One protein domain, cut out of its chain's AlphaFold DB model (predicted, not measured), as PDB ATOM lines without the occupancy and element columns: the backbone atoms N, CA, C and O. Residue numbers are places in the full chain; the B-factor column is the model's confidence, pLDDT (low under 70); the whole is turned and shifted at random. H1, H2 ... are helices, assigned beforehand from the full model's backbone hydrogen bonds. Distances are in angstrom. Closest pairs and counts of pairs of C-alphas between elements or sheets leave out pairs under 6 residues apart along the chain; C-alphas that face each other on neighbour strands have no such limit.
ATOM      1  N   ALA A 133      74.465  17.183  -7.767       97.44
ATOM      2  CA  ALA A 133      73.486  17.749  -8.689       97.44
ATOM      3  C   ALA A 133      74.145  18.248  -9.991       97.44
ATOM      4  O   ALA A 133      73.661  17.936 -11.081       97.44
ATOM      5  N   GLY A 134      75.292  18.933  -9.898       96.12
ATOM      6  CA  GLY A 134      76.060  19.392 -11.059       96.12
ATOM      7  C   GLY A 134      76.609  18.242 -11.911       96.12
ATOM      8  O   GLY A 134      76.523  18.281 -13.141       96.12
ATOM      9  N   VAL A 135      77.099  17.171 -11.274       97.06
ATOM     10  CA  VAL A 135      77.541  15.951 -11.977       97.06
ATOM     11  C   VAL A 135      76.382  15.325 -12.764       97.06
ATOM     12  O   VAL A 135      76.514  15.072 -13.965       97.06
ATOM     13  N   ARG A 136      75.221  15.142 -12.124       97.06
ATOM     14  CA  ARG A 136      74.004  14.578 -12.743       97.06
ATOM     15  C   ARG A 136      73.452  15.450 -13.868       97.06
ATOM     16  O   ARG A 136      72.988  14.929 -14.886       97.06
ATOM     17  N   GLN A 137      73.514  16.770 -13.703       95.69
ATOM     18  CA  GLN A 137      73.140  17.718 -14.746       95.69
ATOM     19  C   GLN A 137      74.048  17.557 -15.967       95.69
ATOM     20  O   GLN A 137      73.546  17.442 -17.085       95.69
ATOM     21  N   LYS A 138      75.373  17.469 -15.764       95.00
ATOM     22  CA  LYS A 138      76.309  17.238 -16.869       95.00
ATOM     23  C   LYS A 138      76.010  15.928 -17.595       95.00
ATOM     24  O   LYS A 138      75.897  15.959 -18.821       95.00
ATOM     25  N   LEU A 139      75.838  14.827 -16.856       95.56
ATOM     26  CA  LEU A 139      75.481  13.516 -17.415       95.56
ATOM     27  C   LEU A 139      74.242  13.591 -18.314       95.56
ATOM     28  O   LEU A 139      74.250  13.047 -19.407       95.56
ATOM     29  N   GLY A 140      73.221  14.348 -17.908       94.50
ATOM     30  CA  GLY A 140      71.998  14.487 -18.701       94.50
ATOM     31  C   GLY A 140      72.086  15.434 -19.899       94.50
ATOM     32  O   GLY A 140      71.087  15.581 -20.609       94.50
ATOM     33  N   SER A 141      73.227  16.104 -20.110       93.38
ATOM     34  CA  SER A 141      73.354  17.253 -21.022       93.38
ATOM     35  C   SER A 141      74.367  17.092 -22.161       93.38
ATOM     36  O   SER A 141      74.321  17.873 -23.110       93.38
ATOM     37  N   PHE A 142      75.290  16.136 -22.073       92.94
ATOM     38  CA  PHE A 142      76.404  15.970 -23.016       92.94
ATOM     39  C   PHE A 142      76.145  14.902 -24.091       92.94
ATOM     40  O   PHE A 142      75.115  14.237 -24.070       92.94
ATOM     41  N   SER A 143      77.071  14.762 -25.048       91.38
ATOM     42  CA  SER A 143      76.848  13.973 -26.268       91.38
ATOM     43  C   SER A 143      76.806  12.458 -26.082       91.38
ATOM     44  O   SER A 143      76.243  11.770 -26.924       91.38
ATOM     45  N   HIS A 144      77.362  11.937 -24.990       92.19
ATOM     46  CA  HIS A 144      77.321  10.509 -24.674       92.19
ATOM     47  C   HIS A 144      76.073  10.175 -23.851       92.19
ATOM     48  O   HIS A 144      76.149   9.899 -22.650       92.19
ATOM     49  N   THR A 145      74.905  10.270 -24.483       93.75
ATOM     50  CA  THR A 145      73.610  10.024 -23.829       93.75
ATOM     51  C   THR A 145      73.461   8.587 -23.334       93.75
ATOM     52  O   THR A 145      72.727   8.348 -22.384       93.75
ATOM     53  N   GLU A 146      74.198   7.639 -23.915       94.69
ATOM     54  CA  GLU A 146      74.278   6.242 -23.473       94.69
ATOM     55  C   GLU A 146      74.861   6.076 -22.059       94.69
ATOM     56  O   GLU A 146      74.639   5.056 -21.413       94.69
ATOM     57  N   LEU A 147      75.582   7.084 -21.556       95.00
ATOM     58  CA  LEU A 147      76.147   7.091 -20.204       95.00
ATOM     59  C   LEU A 147      75.195   7.723 -19.172       95.00
ATOM     60  O   LEU A 147      75.520   7.781 -17.984       95.00
ATOM     61  N   ASP A 148      74.024   8.203 -19.592       95.94
ATOM     62  CA  ASP A 148      73.004   8.760 -18.702       95.94
ATOM     63  C   ASP A 148      72.114   7.657 -18.092       95.94
ATOM     64  O   ASP A 148      70.918   7.571 -18.365       95.94
ATOM     65  N   ILE A 149      72.708   6.782 -17.273       96.94
ATOM     66  CA  ILE A 149      72.028   5.618 -16.673       96.94
ATOM     67  C   ILE A 149      72.004   5.678 -15.136       96.94
ATOM     68  O   ILE A 149      72.896   6.294 -14.540       96.94
ATOM     69  N   PRO A 150      71.050   4.999 -14.455       98.06
ATOM     70  CA  PRO A 150      70.918   5.040 -12.993       98.06
ATOM     71  C   PRO A 150      72.220   4.763 -12.235       98.06
ATOM     72  O   PRO A 150      72.548   5.497 -11.307       98.06
ATOM     73  N   LYS A 151      73.014   3.785 -12.692       97.44
ATOM     74  CA  LYS A 151      74.317   3.437 -12.102       97.44
ATOM     75  C   LYS A 151      75.263   4.639 -11.995       97.44
ATOM     76  O   LYS A 151      75.823   4.887 -10.937       97.44
ATOM     77  N   PHE A 152      75.431   5.407 -13.073       97.31
ATOM     78  CA  PHE A 152      76.362   6.544 -13.100       97.31
ATOM     79  C   PHE A 152      75.774   7.820 -12.490       97.31
ATOM     80  O   PHE A 152      76.502   8.777 -12.226       97.31
ATOM     81  N   ARG A 153      74.461   7.828 -12.230       97.25
ATOM     82  CA  ARG A 153      73.764   8.882 -11.485       97.25
ATOM     83  C   ARG A 153      73.714   8.597  -9.986       97.25
ATOM     84  O   ARG A 153      73.355   9.503  -9.232       97.25
ATOM     85  N   ASP A 154      74.036   7.385  -9.544       98.19
ATOM     86  CA  ASP A 154      73.985   7.021  -8.133       98.19
ATOM     87  C   ASP A 154      74.941   7.878  -7.287       98.19
ATOM     88  O   ASP A 154      76.065   8.190  -7.684       98.19
ATOM     89  N   LYS A 155      74.461   8.287  -6.109       97.94
ATOM     90  CA  LYS A 155      75.197   9.176  -5.205       97.94
ATOM     91  C   LYS A 155      76.466   8.505  -4.682       97.94
ATOM     92  O   LYS A 155      77.525   9.130  -4.704       97.94
ATOM     93  N   GLN A 156      76.360   7.262  -4.218       98.00
ATOM     94  CA  GLN A 156      77.491   6.555  -3.617       98.00
ATOM     95  C   GLN A 156      78.526   6.185  -4.672       98.00
ATOM     96  O   GLN A 156      79.722   6.357  -4.437       98.00
ATOM     97  N   HIS A 157      78.077   5.796  -5.868       97.50
ATOM     98  CA  HIS A 157      78.962   5.610  -7.016       97.50
ATOM     99  C   HIS A 157      79.726   6.901  -7.324       97.50
ATOM    100  O   HIS A 157      80.951   6.879  -7.352       97.50
ATOM    101  N   ILE A 158      79.052   8.047  -7.478       97.31
ATOM    102  CA  ILE A 158      79.727   9.331  -7.749       97.31
ATOM    103  C   ILE A 158      80.768   9.663  -6.665       97.31
ATOM    104  O   ILE A 158      81.898  10.026  -7.003       97.31
ATOM    105  N   ILE A 159      80.427   9.510  -5.383       97.25
ATOM    106  CA  ILE A 159      81.354   9.772  -4.272       97.25
ATOM    107  C   ILE A 159      82.570   8.838  -4.343       97.25
ATOM    108  O   ILE A 159      83.701   9.329  -4.301       97.25
ATOM    109  N   ASP A 160      82.364   7.527  -4.512       95.62
ATOM    110  CA  ASP A 160      83.452   6.547  -4.638       95.62
ATOM    111  C   ASP A 160      84.390   6.903  -5.795       95.62
ATOM    112  O   ASP A 160      85.610   6.949  -5.615       95.62
ATOM    113  N   ARG A 161      83.839   7.223  -6.975       94.38
ATOM    114  CA  ARG A 161      84.653   7.513  -8.163       94.38
ATOM    115  C   ARG A 161      85.508   8.757  -7.994       94.38
ATOM    116  O   ARG A 161      86.704   8.717  -8.276       94.38
ATOM    117  N   PHE A 162      84.934   9.834  -7.471       94.06
ATOM    118  CA  PHE A 162      85.665  11.082  -7.271       94.06
ATOM    119  C   PHE A 162      86.694  10.982  -6.149       94.06
ATOM    120  O   PHE A 162      87.814  11.473  -6.299       94.06
ATOM    121  N   ARG A 163      86.335  10.331  -5.038       93.56
ATOM    122  CA  ARG A 163      87.237  10.171  -3.897       93.56
ATOM    123  C   ARG A 163      88.410   9.261  -4.231       93.56
ATOM    124  O   ARG A 163      89.540   9.566  -3.859       93.56
ATOM    125  N   ASN A 164      88.168   8.180  -4.962       91.62
ATOM    126  CA  ASN A 164      89.183   7.159  -5.213       91.62
ATOM    127  C   ASN A 164      89.859   7.298  -6.583       91.62
ATOM    128  O   ASN A 164      90.636   6.430  -6.965       91.62
ATOM    129  N   GLY A 165      89.590   8.388  -7.312       90.56
ATOM    130  CA  GLY A 165      90.195   8.639  -8.621       90.56
ATOM    131  C   GLY A 165      89.834   7.569  -9.649       90.56
ATOM    132  O   GLY A 165      90.655   7.227 -10.486       90.56
ATOM    133  N   LYS A 166      88.635   6.992  -9.586       91.62
ATOM    134  CA  LYS A 166      88.190   5.972 -10.545       91.62
ATOM    135  C   LYS A 166      87.411   6.633 -11.684       91.62
ATOM    136  O   LYS A 166      86.776   7.670 -11.490       91.62
ATOM    137  N   ASP A 167      87.408   6.012 -12.863       92.19
ATOM    138  CA  ASP A 167      86.549   6.457 -13.964       92.19
ATOM    139  C   ASP A 167      85.071   6.408 -13.548       92.19
ATOM    140  O   ASP A 167      84.605   5.410 -12.993       92.19
ATOM    141  N   LEU A 168      84.326   7.478 -13.844       93.94
ATOM    142  CA  LEU A 168      82.897   7.563 -13.537       93.94
ATOM    143  C   LEU A 168      82.092   6.483 -14.278       93.94
ATOM    144  O   LEU A 168      81.038   6.072 -13.799       93.94
ATOM    145  N   PHE A 169      82.606   6.026 -15.422       94.44
ATOM    146  CA  PHE A 169      81.898   5.190 -16.389       94.44
ATOM    147  C   PHE A 169      82.391   3.744 -16.478       94.44
ATOM    148  O   PHE A 169      81.954   3.022 -17.368       94.44
ATOM    149  N   ASP A 170      83.290   3.312 -15.591       92.31
ATOM    150  CA  ASP A 170      83.817   1.937 -15.571       92.31
ATOM    151  C   ASP A 170      84.457   1.458 -16.891       92.31
ATOM    152  O   ASP A 170      84.437   0.269 -17.201       92.31
ATOM    153  N   ARG A 171      85.076   2.348 -17.678       89.38
ATOM    154  CA  ARG A 171      85.622   1.996 -19.009       89.38
ATOM    155  C   ARG A 171      86.972   1.266 -18.981       89.38
ATOM    156  O   ARG A 171      87.644   1.192 -20.002       89.38
ATOM    157  N   GLY A 172      87.406   0.767 -17.826       78.75
ATOM    158  CA  GLY A 172      88.620  -0.052 -17.705       78.75
ATOM    159  C   GLY A 172      89.957   0.695 -17.803       78.75
ATOM    160  O   GLY A 172      91.004   0.061 -17.723       78.75
ATOM    161  N   GLY A 173      89.960   2.027 -17.923       69.12
ATOM    162  CA  GLY A 173      91.163   2.820 -17.667       69.12
ATOM    163  C   GLY A 173      91.455   2.789 -16.169       69.12
ATOM    164  O   GLY A 173      90.549   3.063 -15.383       69.12
ATOM    165  N   GLY A 174      92.672   2.410 -15.774       70.75
ATOM    166  CA  GLY A 174      93.091   2.338 -14.370       70.75
ATOM    167  C   GLY A 174      92.854   3.636 -13.576       70.75
ATOM    168  O   GLY A 174      92.380   4.638 -14.121       70.75
ATOM    169  N   PRO A 175      93.164   3.648 -12.267       75.75
ATOM    170  CA  PRO A 175      92.919   4.817 -11.432       75.75
ATOM    171  C   PRO A 175      93.599   6.063 -12.016       75.75
ATOM    172  O   PRO A 175      94.767   6.043 -12.396       75.75
ATOM    173  N   ILE A 176      92.850   7.161 -12.066       82.44
ATOM    174  CA  ILE A 176      93.349   8.491 -12.389       82.44
ATOM    175  C   ILE A 176      94.395   8.843 -11.334       82.44
ATOM    176  O   ILE A 176      94.081   9.025 -10.154       82.44
ATOM    177  N   HIS A 177      95.648   8.931 -11.772       82.12
ATOM    178  CA  HIS A 177      96.767   9.233 -10.895       82.12
ATOM    179  C   HIS A 177      96.582  10.602 -10.239       82.12
ATOM    180  O   HIS A 177      96.390  11.623 -10.904       82.12
ATOM    181  N   ARG A 178      96.656  10.621  -8.905       84.44
ATOM    182  CA  ARG A 178      96.719  11.866  -8.143       84.44
ATOM    183  C   ARG A 178      98.093  12.481  -8.354       84.44
ATOM    184  O   ARG A 178      99.103  11.866  -8.032       84.44
ATOM    185  N   VAL A 179      98.111  13.692  -8.893       82.19
ATOM    186  CA  VAL A 179      99.350  14.436  -9.113       82.19
ATOM    187  C   VAL A 179      99.768  15.118  -7.813       82.19
ATOM    188  O   VAL A 179      98.927  15.647  -7.080       82.19
ATOM    189  N   ASN A 180     101.067  15.111  -7.522       83.44
ATOM    190  CA  ASN A 180     101.629  15.896  -6.432       83.44
ATOM    191  C   ASN A 180     101.550  17.385  -6.795       83.44
ATOM    192  O   ASN A 180     102.099  17.803  -7.812       83.44
ATOM    193  N   LYS A 181     100.898  18.193  -5.951       80.81
ATOM    194  CA  LYS A 181     100.730  19.638  -6.177       80.81
ATOM    195  C   LYS A 181     102.056  20.395  -6.277       80.81
ATOM    196  O   LYS A 181     102.098  21.420  -6.934       80.81
ATOM    197  N   ASN A 182     103.129  19.870  -5.687       83.44
ATOM    198  CA  ASN A 182     104.460  20.474  -5.767       83.44
ATOM    199  C   ASN A 182     105.182  20.145  -7.086       83.44
ATOM    200  O   ASN A 182     106.256  20.673  -7.343       83.44
ATOM    201  N   GLN A 183     104.626  19.244  -7.900       84.19
ATOM    202  CA  GLN A 183     105.196  18.795  -9.175       84.19
ATOM    203  C   GLN A 183     104.377  19.268 -10.382       84.19
ATOM    204  O   GLN A 183     104.677  18.882 -11.511       84.19
ATOM    205  N   ILE A 184     103.327  20.063 -10.164       84.50
ATOM    206  CA  ILE A 184     102.459  20.567 -11.226       84.50
ATOM    207  C   ILE A 184     102.099  22.024 -10.973       84.50
ATOM    208  O   ILE A 184     101.784  22.417  -9.853       84.50
ATOM    209  N   GLU A 185     102.103  22.821 -12.033       87.69
ATOM    210  CA  GLU A 185     101.541  24.164 -11.989       87.69
ATOM    211  C   GLU A 185     100.015  24.071 -11.854       87.69
ATOM    212  O   GLU A 185      99.362  23.306 -12.562       87.69
ATOM    213  N   LEU A 186      99.429  24.823 -10.926       89.44
ATOM    214  CA  LEU A 186      97.978  24.923 -10.777       89.44
ATOM    215  C   LEU A 186      97.494  26.252 -11.361       89.44
ATOM    216  O   LEU A 186      98.213  27.242 -11.235       89.44
ATOM    217  N   PRO A 187      96.262  26.327 -11.902       91.94
ATOM    218  CA  PRO A 187      95.666  27.608 -12.267       91.94
ATOM    219  C   PRO A 187      95.785  28.615 -11.116       91.94
ATOM    220  O   PRO A 187      95.455  28.292  -9.969       91.94
ATOM    221  N   GLN A 188      96.261  29.820 -11.409       93.50
ATOM    222  CA  GLN A 188      96.518  30.869 -10.427       93.50
ATOM    223  C   GLN A 188      95.283  31.181  -9.576       93.50
ATOM    224  O   GLN A 188      95.402  31.348  -8.361       93.50
ATOM    225  N   LEU A 189      94.081  31.177 -10.168       94.81
ATOM    226  CA  LEU A 189      92.855  31.436  -9.407       94.81
ATOM    227  C   LEU A 189      92.588  30.364  -8.333       94.81
ATOM    228  O   LEU A 189      92.080  30.675  -7.258       94.81
ATOM    229  N   LEU A 190      92.954  29.105  -8.596       93.81
ATOM    230  CA  LEU A 190      92.825  28.016  -7.619       93.81
ATOM    231  C   LEU A 190      93.801  28.189  -6.453       93.81
ATOM    232  O   LEU A 190      93.459  27.843  -5.326       93.81
ATOM    233  N   GLN A 191      94.997  28.710  -6.726       93.31
ATOM    234  CA  GLN A 191      96.001  28.988  -5.699       93.31
ATOM    235  C   GLN A 191      95.609  30.197  -4.844       93.31
ATOM    236  O   GLN A 191      95.793  30.179  -3.631       93.31
ATOM    237  N   ARG A 192      95.036  31.226  -5.477       95.81
ATOM    238  CA  ARG A 192      94.573  32.450  -4.815       95.81
ATOM    239  C   ARG A 192      93.349  32.220  -3.929       95.81
ATOM    240  O   ARG A 192      93.232  32.856  -2.889       95.81
ATOM    241  N   GLU A 193      92.442  31.330  -4.335       96.12
ATOM    242  CA  GLU A 193      91.186  31.064  -3.621       96.12
ATOM    243  C   GLU A 193      90.997  29.570  -3.286       96.12
ATOM    244  O   GLU A 193      90.038  28.926  -3.739       96.12
ATOM    245  N   PRO A 194      91.896  28.977  -2.480       94.12
ATOM    246  CA  PRO A 194      91.942  27.532  -2.279       94.12
ATOM    247  C   PRO A 194      90.715  26.990  -1.538       94.12
ATOM    248  O   PRO A 194      90.288  25.868  -1.803       94.12
ATOM    249  N   GLU A 195      90.114  27.782  -0.648       94.25
ATOM    250  CA  GLU A 195      88.892  27.403   0.067       94.25
ATOM    251  C   GLU A 195      87.697  27.311  -0.888       94.25
ATOM    252  O   GLU A 195      86.995  26.297  -0.920       94.25
ATOM    253  N   ARG A 196      87.524  28.317  -1.758       94.06
ATOM    254  CA  ARG A 196      86.443  28.351  -2.757       94.06
ATOM    255  C   ARG A 196      86.539  27.191  -3.745       94.06
ATOM    256  O   ARG A 196      85.520  26.667  -4.195       94.06
ATOM    257  N   PHE A 197      87.760  26.786  -4.089       94.62
ATOM    258  CA  PHE A 197      88.031  25.707  -5.037       94.62
ATOM    259  C   PHE A 197      88.495  24.405  -4.378       94.62
ATOM    260  O   PHE A 197      89.058  23.544  -5.061       94.62
ATOM    261  N   MET A 198      88.206  24.203  -3.087       92.94
ATOM    262  CA  MET A 198      88.657  23.016  -2.351       92.94
ATOM    263  C   MET A 198      88.248  21.713  -3.050       92.94
ATOM    264  O   MET A 198      89.055  20.799  -3.184       92.94
ATOM    265  N   TYR A 199      87.039  21.654  -3.611       93.06
ATOM    266  CA  TYR A 199      86.546  20.500  -4.371       93.06
ATOM    267  C   TYR A 199      87.354  20.199  -5.650       93.06
ATOM    268  O   TYR A 199      87.324  19.079  -6.151       93.06
ATOM    269  N   MET A 200      88.083  21.159  -6.222       92.19
ATOM    270  CA  MET A 200      89.006  20.896  -7.336       92.19
ATOM    271  C   MET A 200      90.395  20.474  -6.841       92.19
ATOM    272  O   MET A 200      91.090  19.732  -7.529       92.19
ATOM    273  N   LEU A 201      90.784  20.925  -5.647       90.62
ATOM    274  CA  LEU A 201      92.113  20.730  -5.070       90.62
ATOM    275  C   LEU A 201      92.231  19.475  -4.196       90.62
ATOM    276  O   LEU A 201      93.337  18.961  -4.022       90.62
ATOM    277  N   ASN A 202      91.140  19.009  -3.591       89.94
ATOM    278  CA  ASN A 202      91.138  17.861  -2.694       89.94
ATOM    279  C   ASN A 202      89.773  17.150  -2.679       89.94
ATOM    280  O   ASN A 202      88.771  17.679  -2.205       89.94
TER     281      ASN A 202
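What this domain is: This is residues 133 to 202 of the 213 residues of the protein "Hypothetical protein" of Rotaria magnacalcarata (UniProt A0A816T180). The model is a loose, open U of short helices: H1, H2 and H3 cluster at one end, H4 and H5 sit at the other, and the long link of residues 165 to 187 joins the two groups. Residues 141 to 146, between H1 and H2, stick out. The printed part has 70 residues with five named helices, H1 to H5 in chain order, and no named strand; the class is all helix, though just 30 residues are in named elements. It is loose, with a radius of gyration of the C-alphas of 14.3 A and spans of 37 by 25 by 23 A.

Where its parts are: Find C-alpha 133 at (73.486, 17.749, -8.689); from there H1 runs through residues 133 to 139, 9.9 A from first to last C-alpha. H2 is residues 150 to 153. Look next at C-alpha 155, at (75.197, 9.176, -5.205), where H3, the longest helix, begins; it runs to residue 164 over 14.1 A. H4 is residues 188 to 192, and H5 is residues 198 to 201, ending at (92.113, 20.730, -5.070).

How they stand to each other: H1 and H2 are close but not clearly touching; their closest C-alphas, of Arg 136 and Arg 153, are 5.8 A apart. H2 and H3 are also close but not clearly touching, closest at the C-alphas of Phe 152 and Ile 158, 6.9 A. H1 and H3 are near each other, with 5 pairs of C-alphas within 10 A. H3 and H4 are apart, and so are H3 and H5. H4 and H5 are close but not clearly touching, with the closest C-alphas, of Leu 190 and Leu 201, 7.8 A apart. In H1, H3 and H4 every O i to N i+4 pair is within hydrogen-bond range; H2 and H5 are too short for such a pair.

The domain as a whole: The C-alphas farthest apart, of Glu 146 and Arg 192, are 38.0 A apart. The printed part has no cut. The link from H3 to H4, 23 residues, is long. Mean pLDDT of the printed part is 91.7; look at residue 173 for the one value under 70.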